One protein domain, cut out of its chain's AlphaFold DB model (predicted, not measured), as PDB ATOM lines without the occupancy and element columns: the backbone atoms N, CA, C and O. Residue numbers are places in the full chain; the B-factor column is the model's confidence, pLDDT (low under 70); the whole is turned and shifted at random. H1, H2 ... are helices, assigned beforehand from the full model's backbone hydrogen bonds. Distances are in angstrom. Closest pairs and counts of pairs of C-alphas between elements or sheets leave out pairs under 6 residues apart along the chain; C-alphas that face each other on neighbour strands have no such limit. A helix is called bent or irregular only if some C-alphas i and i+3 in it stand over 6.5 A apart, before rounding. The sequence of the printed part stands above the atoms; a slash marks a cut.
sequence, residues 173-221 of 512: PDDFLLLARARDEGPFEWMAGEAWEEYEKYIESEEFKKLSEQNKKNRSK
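Overview. This is residues 173 to 221 of the 512 residues of the protein "Transposase, Ptta/En/Spm, plant" of Corchorus capsularis (UniProt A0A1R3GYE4). Three helices make a loose, open hook: H2 and H3 follow end to end and meet at a wide corner, and H1 lies across a gap from H2, joined to it by the loop of residues 186 to 192. H3 makes the long arm of the hook, with residues 206 to 211 and 213 to 221 standing free. The printed part has 49 residues with three named helices, in the order H1, H2, H3, and no named strand; the class is all helix. The whole is loose, with a radius of gyration of the C-alphas of 12.4 A, and elongated, with spans of 38 by 21 by 15 A.

Arrangement. The first helix, H1, holds residues 175 to 185 and touches no helix. A short link of 7 residues joins it to H2, residues 193 to 204. H1 and H2 are near each other, with 5 pairs of C-alphas within 10 A; their closest C-alphas are 8.2 A apart, only just too far for a pair within 8 A. A tight link of 1 residue, Ser 205, joins H2 to H3, residues 206 to 221. H2 and H3 are close but not clearly touching, with 2 pairs of C-alphas within 8 A; the closest C-alphas of the two are those of Tyr 202 and Phe 208, 6.8 A apart. Their lines stand at a steep tilt of 54 degrees, and they run the same way. H1 and H3 are apart. In H2 and H3 every O i to N i+4 pair is within hydrogen-bond range; in H1 6 of 7 are.

Along the chain. H1 runs from Asp 175, with its C-alpha at (-45.052, 35.655, -37.096), to Glu 185, 14.2 A from first to last C-alpha. H2 runs from Gly 193, with its C-alpha at (-38.981, 18.583, -41.121), to Glu 204, 16.3 A from first to last C-alpha. H3, the longest helix with 16 residues, runs from Glu 206 to Lys 221, 21.9 A from first to last C-alpha, and C-alpha 221 is at (-38.148, 56.312, -43.080). No helix is bent.

Size, cuts and confidence. The two C-alphas farthest apart are those of Ala 192 and Lys 221, at 38.2 A. The C-alphas of the first and last printed residues, Pro 173 and Lys 221, are 20.6 A apart. The printed part has no cut, and neither link is long. The mean pLDDT of the printed part is 84.1. Residues 173 to 182 are under 70, and the mean over H1 is 64, against 95 over H2 and 91 over H3.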
ATOM      1  N   PRO A 173     -49.818  39.608 -38.225       50.97
ATOM      2  CA  PRO A 173     -48.426  39.159 -38.152       50.97
ATOM      3  C   PRO A 173     -47.861  39.304 -36.711       50.97
ATOM      4  O   PRO A 173     -47.302  40.345 -36.361       50.97
ATOM      5  N   ASP A 174     -47.931  38.249 -35.897       35.75
ATOM      6  CA  ASP A 174     -46.977  38.022 -34.784       35.75
ATOM      7  C   ASP A 174     -45.867  37.035 -35.208       35.75
ATOM      8  O   ASP A 174     -45.027  36.595 -34.416       35.75
ATOM      9  N   ASP A 175     -45.830  36.733 -36.507       49.00
ATOM     10  CA  ASP A 175     -45.052  35.655 -37.096       49.00
ATOM     11  C   ASP A 175     -43.560  35.834 -36.858       49.00
ATOM     12  O   ASP A 175     -42.888  34.859 -36.597       49.00
ATOM     13  N   PHE A 176     -43.009  37.051 -36.811       54.22
ATOM     14  CA  PHE A 176     -41.572  37.212 -36.541       54.22
ATOM     15  C   PHE A 176     -41.147  36.735 -35.146       54.22
ATOM     16  O   PHE A 176     -40.041  36.217 -35.000       54.22
ATOM     17  N   LEU A 177     -41.995  36.911 -34.128       53.81
ATOM     18  CA  LEU A 177     -41.692  36.444 -32.774       53.81
ATOM     19  C   LEU A 177     -41.960  34.947 -32.641       53.81
ATOM     20  O   LEU A 177     -41.166  34.254 -32.014       53.81
ATOM     21  N   LEU A 178     -43.021  34.443 -33.277       57.72
ATOM     22  CA  LEU A 178     -43.290  33.005 -33.349       57.72
ATOM     23  C   LEU A 178     -42.224  32.260 -34.159       57.72
ATOM     24  O   LEU A 178     -41.832  31.170 -33.773       57.72
ATOM     25  N   LEU A 179     -41.687  32.864 -35.218       63.56
ATOM     26  CA  LEU A 179     -40.578  32.334 -36.004       63.56
ATOM     27  C   LEU A 179     -39.255  32.384 -35.246       63.56
ATOM     28  O   LEU A 179     -38.495  31.422 -35.289       63.56
ATOM     29  N   ALA A 180     -38.954  33.502 -34.577       63.44
ATOM     30  CA  ALA A 180     -37.757  33.604 -33.748       63.44
ATOM     31  C   ALA A 180     -37.791  32.564 -32.622       63.44
ATOM     32  O   ALA A 180     -36.777  31.945 -32.329       63.44
ATOM     33  N   ARG A 181     -38.978  32.329 -32.056       65.38
ATOM     34  CA  ARG A 181     -39.224  31.284 -31.070       65.38
ATOM     35  C   ARG A 181     -39.110  29.880 -31.664       65.38
ATOM     36  O   ARG A 181     -38.442  29.046 -31.075       65.38
ATOM     37  N   ALA A 182     -39.686  29.627 -32.835       69.94
ATOM     38  CA  ALA A 182     -39.598  28.334 -33.512       69.94
ATOM     39  C   ALA A 182     -38.167  27.987 -33.947       69.94
ATOM     40  O   ALA A 182     -37.781  26.825 -33.943       69.94
ATOM     41  N   ARG A 183     -37.328  28.992 -34.221       71.56
ATOM     42  CA  ARG A 183     -35.888  28.787 -34.423       71.56
ATOM     43  C   ARG A 183     -35.201  28.195 -33.182       71.56
ATOM     44  O   ARG A 183     -34.261  27.422 -33.328       71.56
ATOM     45  N   ASP A 184     -35.664  28.552 -31.984       76.12
ATOM     46  CA  ASP A 184     -35.133  28.034 -30.717       76.12
ATOM     47  C   ASP A 184     -35.847  26.745 -30.259       76.12
ATOM     48  O   ASP A 184     -35.233  25.893 -29.616       76.12
ATOM     49  N   GLU A 185     -37.134  26.592 -30.588       81.88
ATOM     50  CA  GLU A 185     -38.001  25.485 -30.147       81.88
ATOM     51  C   GLU A 185     -38.058  24.306 -31.142       81.88
ATOM     52  O   GLU A 185     -38.518  23.224 -30.777       81.88
ATOM     53  N   GLY A 186     -37.516  24.463 -32.354       78.75
ATOM     54  CA  GLY A 186     -37.478  23.433 -33.393       78.75
ATOM     55  C   GLY A 186     -38.662  23.494 -34.373       78.75
ATOM     56  O   GLY A 186     -39.526  24.368 -34.261       78.75
ATOM     57  N   PRO A 187     -38.700  22.583 -35.365       87.31
ATOM     58  CA  PRO A 187     -39.737  22.567 -36.394       87.31
ATOM     59  C   PRO A 187     -41.131  22.482 -35.773       87.31
ATOM     60  O   PRO A 187     -41.372  21.694 -34.858       87.31
ATOM     61  N   PHE A 188     -42.065  23.272 -36.300       84.50
ATOM     62  CA  PHE A 188     -43.465  23.175 -35.904       84.50
ATOM     63  C   PHE A 188     -44.008  21.762 -36.172       84.50
ATOM     64  O   PHE A 188     -43.795  21.231 -37.257       84.50
ATOM     65  N   GLU A 189     -44.783  21.191 -35.243       90.44
ATOM     66  CA  GLU A 189     -45.359  19.836 -35.390       90.44
ATOM     67  C   GLU A 189     -46.188  19.656 -36.673       90.44
ATOM     68  O   GLU A 189     -46.265  18.559 -37.223       90.44
ATOM     69  N   TRP A 190     -46.809  20.732 -37.162       92.69
ATOM     70  CA  TRP A 190     -47.627  20.716 -38.375       92.69
ATOM     71  C   TRP A 190     -46.813  20.842 -39.670       92.69
ATOM     72  O   TRP A 190     -47.364  20.644 -40.753       92.69
ATOM     73  N   MET A 191     -45.525  21.178 -39.585       94.62
ATOM     74  CA  MET A 191     -44.645  21.344 -40.735       94.62
ATOM     75  C   MET A 191     -43.685  20.157 -40.824       94.62
ATOM     76  O   MET A 191     -42.979  19.836 -39.872       94.62
ATOM     77  N   ALA A 192     -43.638  19.504 -41.986       93.62
ATOM     78  CA  ALA A 192     -42.669  18.440 -42.222       93.62
ATOM     79  C   ALA A 192     -41.237  18.970 -42.027       93.62
ATOM     80  O   ALA A 192     -40.927  20.083 -42.454       93.62
ATOM     81  N   GLY A 193     -40.358  18.165 -41.421       94.38
ATOM     82  CA  GLY A 193     -38.981  18.583 -41.121       94.38
ATOM     83  C   GLY A 193     -38.212  19.078 -42.353       94.38
ATOM     84  O   GLY A 193     -37.526  20.087 -42.276       94.38
ATOM     85  N   GLU A 194     -38.407  18.445 -43.511       94.50
ATOM     86  CA  GLU A 194     -37.789  18.862 -44.781       94.50
ATOM     87  C   GLU A 194     -38.271  20.251 -45.238       94.50
ATOM     88  O   GLU A 194     -37.473  21.077 -45.683       94.50
ATOM     89  N   ALA A 195     -39.566  20.544 -45.069       94.56
ATOM     90  CA  ALA A 195     -40.130  21.858 -45.375       94.56
ATOM     91  C   ALA A 195     -39.614  22.933 -44.403       94.56
ATOM     92  O   ALA A 195     -39.364  24.065 -44.816       94.56
ATOM     93  N   TRP A 196     -39.404  22.572 -43.132       95.38
ATOM     94  CA  TRP A 196     -38.783  23.457 -42.149       95.38
ATOM     95  C   TRP A 196     -37.331  23.789 -42.511       95.38
ATOM     96  O   TRP A 196     -36.961  24.960 -42.497       95.38
ATOM     97  N   GLU A 197     -36.527  22.801 -42.911       95.31
ATOM     98  CA  GLU A 197     -35.135  23.022 -43.334       95.31
ATOM     99  C   GLU A 197     -35.034  23.957 -44.551       95.31
ATOM    100  O   GLU A 197     -34.180  24.849 -44.603       95.31
ATOM    101  N   GLU A 198     -35.915  23.794 -45.542       95.56
ATOM    102  CA  GLU A 198     -35.948  24.685 -46.703       95.56
ATOM    103  C   GLU A 198     -36.409  26.100 -46.328       95.56
ATOM    104  O   GLU A 198     -35.854  27.093 -46.814       95.56
ATOM    105  N   TYR A 199     -37.376  26.206 -45.419       94.38
ATOM    106  CA  TYR A 199     -37.850  27.482 -44.901       94.38
ATOM    107  C   TYR A 199     -36.772  28.224 -44.099       94.38
ATOM    108  O   TYR A 199     -36.541  29.415 -44.333       94.38
ATOM    109  N   GLU A 200     -36.049  27.525 -43.221       95.50
ATOM    110  CA  GLU A 200     -34.887  28.070 -42.514       95.50
ATOM    111  C   GLU A 200     -33.838  28.568 -43.508       95.50
ATOM    112  O   GLU A 200     -33.388  29.713 -43.416       95.50
ATOM    113  N   LYS A 201     -33.513  27.764 -44.525       97.25
ATOM    114  CA  LYS A 201     -32.580  28.156 -45.585       97.25
ATOM    115  C   LYS A 201     -33.044  29.407 -46.337       97.25
ATOM    116  O   LYS A 201     -32.215  30.255 -46.676       97.25
ATOM    117  N   TYR A 202     -34.344  29.546 -46.596       96.31
ATOM    118  CA  TYR A 202     -34.911  30.737 -47.224       96.31
ATOM    119  C   TYR A 202     -34.790  31.974 -46.327       96.31
ATOM    120  O   TYR A 202     -34.325  33.015 -46.792       96.31
ATOM    121  N   ILE A 203     -35.125  31.873 -45.041       96.56
ATOM    122  CA  ILE A 203     -35.016  32.998 -44.096       96.56
ATOM    123  C   ILE A 203     -33.558  33.404 -43.873       96.56
ATOM    124  O   ILE A 203     -33.246  34.586 -43.704       96.56
ATOM    125  N   GLU A 204     -32.642  32.440 -43.891       95.94
ATOM    126  CA  GLU A 204     -31.211  32.702 -43.771       95.94
ATOM    127  C   GLU A 204     -30.576  33.238 -45.056       95.94
ATOM    128  O   GLU A 204     -29.455  33.767 -45.003       95.94
ATOM    129  N   SER A 205     -31.289  33.163 -46.184       97.44
ATOM    130  CA  SER A 205     -30.821  33.682 -47.463       97.44
ATOM    131  C   SER A 205     -30.563  35.190 -47.406       97.44
ATOM    132  O   SER A 205     -31.270  35.967 -46.756       97.44
ATOM    133  N   GLU A 206     -29.532  35.628 -48.128       97.31
ATOM    134  CA  GLU A 206     -29.199  37.050 -48.251       97.31
ATOM    135  C   GLU A 206     -30.327  37.853 -48.918       97.31
ATOM    136  O   GLU A 206     -30.527  39.023 -48.598       97.31
ATOM    137  N   GLU A 207     -31.103  37.221 -49.806       96.06
ATOM    138  CA  GLU A 207     -32.263  37.838 -50.455       96.06
ATOM    139  C   GLU A 207     -33.330  38.225 -49.428       96.06
ATOM    140  O   GLU A 207     -33.751  39.385 -49.380       96.06
ATOM    141  N   PHE A 208     -33.706  37.287 -48.554       96.19
ATOM    142  CA  PHE A 208     -34.695  37.538 -47.511       96.19
ATOM    143  C   PHE A 208     -34.199  38.573 -46.498       96.19
ATOM    144  O   PHE A 208     -34.924  39.512 -46.164       96.19
ATOM    145  N   LYS A 209     -32.940  38.473 -46.049       96.44
ATOM    146  CA  LYS A 209     -32.343  39.466 -45.137       96.44
ATOM    147  C   LYS A 209     -32.349  40.868 -45.739       96.44
ATOM    148  O   LYS A 209     -32.689  41.830 -45.049       96.44
ATOM    149  N   LYS A 210     -32.018  40.996 -47.028       96.69
ATOM    150  CA  LYS A 210     -32.042  42.276 -47.743       96.69
ATOM    151  C   LYS A 210     -33.458  42.843 -47.837       96.69
ATOM    152  O   LYS A 210     -33.633  44.032 -47.568       96.69
ATOM    153  N   LEU A 211     -34.450  42.009 -48.159       94.88
ATOM    154  CA  LEU A 211     -35.860  42.410 -48.199       94.88
ATOM    155  C   LEU A 211     -36.364  42.831 -46.810       94.88
ATOM    156  O   LEU A 211     -36.964  43.892 -46.662       94.88
ATOM    157  N   SER A 212     -36.041  42.062 -45.770       94.25
ATOM    158  CA  SER A 212     -36.395  42.366 -44.379       94.25
ATOM    159  C   SER A 212     -35.795  43.696 -43.904       94.25
ATOM    160  O   SER A 212     -36.511  44.552 -43.376       94.25
ATOM    161  N   GLU A 213     -34.505  43.937 -44.163       94.88
ATOM    162  CA  GLU A 213     -33.845  45.209 -43.839       94.88
ATOM    163  C   GLU A 213     -34.381  46.382 -44.673       94.88
ATOM    164  O   GLU A 213     -34.489  47.505 -44.172       94.88
ATOM    165  N   GLN A 214     -34.768  46.151 -45.929       93.75
ATOM    166  CA  GLN A 214     -35.453  47.154 -46.743       93.75
ATOM    167  C   GLN A 214     -36.833  47.493 -46.168       93.75
ATOM    168  O   GLN A 214     -37.132  48.670 -45.977       93.75
ATOM    169  N   ASN A 215     -37.629  46.496 -45.785       88.94
ATOM    170  CA  ASN A 215     -38.938  46.694 -45.162       88.94
ATOM    171  C   ASN A 215     -38.823  47.382 -43.796       88.94
ATOM    172  O   ASN A 215     -39.645  48.228 -43.441       88.94
ATOM    173  N   LYS A 216     -37.770  47.084 -43.031       89.06
ATOM    174  CA  LYS A 216     -37.433  47.802 -41.797       89.06
ATOM    175  C   LYS A 216     -37.070  49.265 -42.069       89.06
ATOM    176  O   LYS A 216     -37.581  50.146 -41.380       89.06
ATOM    177  N   LYS A 217     -36.263  49.543 -43.100       91.38
ATOM    178  CA  LYS A 217     -35.930  50.913 -43.532       91.38
ATOM    179  C   LYS A 217     -37.146  51.676 -44.048       91.38
ATOM    180  O   LYS A 217     -37.261  52.864 -43.769       91.38
ATOM    181  N   ASN A 218     -38.051  51.022 -44.772       88.19
ATOM    182  CA  ASN A 218     -39.300  51.625 -45.241       88.19
ATOM    183  C   ASN A 218     -40.181  52.014 -44.046       88.19
ATOM    184  O   ASN A 218     -40.673  53.139 -43.986       88.19
ATOM    185  N   ARG A 219     -40.271  51.140 -43.035       82.44
ATOM    186  CA  ARG A 219     -40.951  51.445 -41.768       82.44
ATOM    187  C   ARG A 219     -40.294  52.600 -41.006       82.44
ATOM    188  O   ARG A 219     -41.009  53.458 -40.505       82.44
ATOM    189  N   SER A 220     -38.961  52.669 -40.942       79.31
ATOM    190  CA  SER A 220     -38.260  53.729 -40.199       79.31
ATOM    191  C   SER A 220     -38.204  55.076 -40.925       79.31
ATOM    192  O   SER A 220     -38.171  56.115 -40.276       79.31
ATOM    193  N   LYS A 221     -38.148  55.081 -42.265       80.56
ATOM    194  CA  LYS A 221     -38.148  56.312 -43.080       80.56
ATOM    195  C   LYS A 221     -39.502  57.011 -43.069       80.56
ATOM    196  O   LYS A 221     -39.549  58.231 -43.187       80.56
TER     197      LYS A 221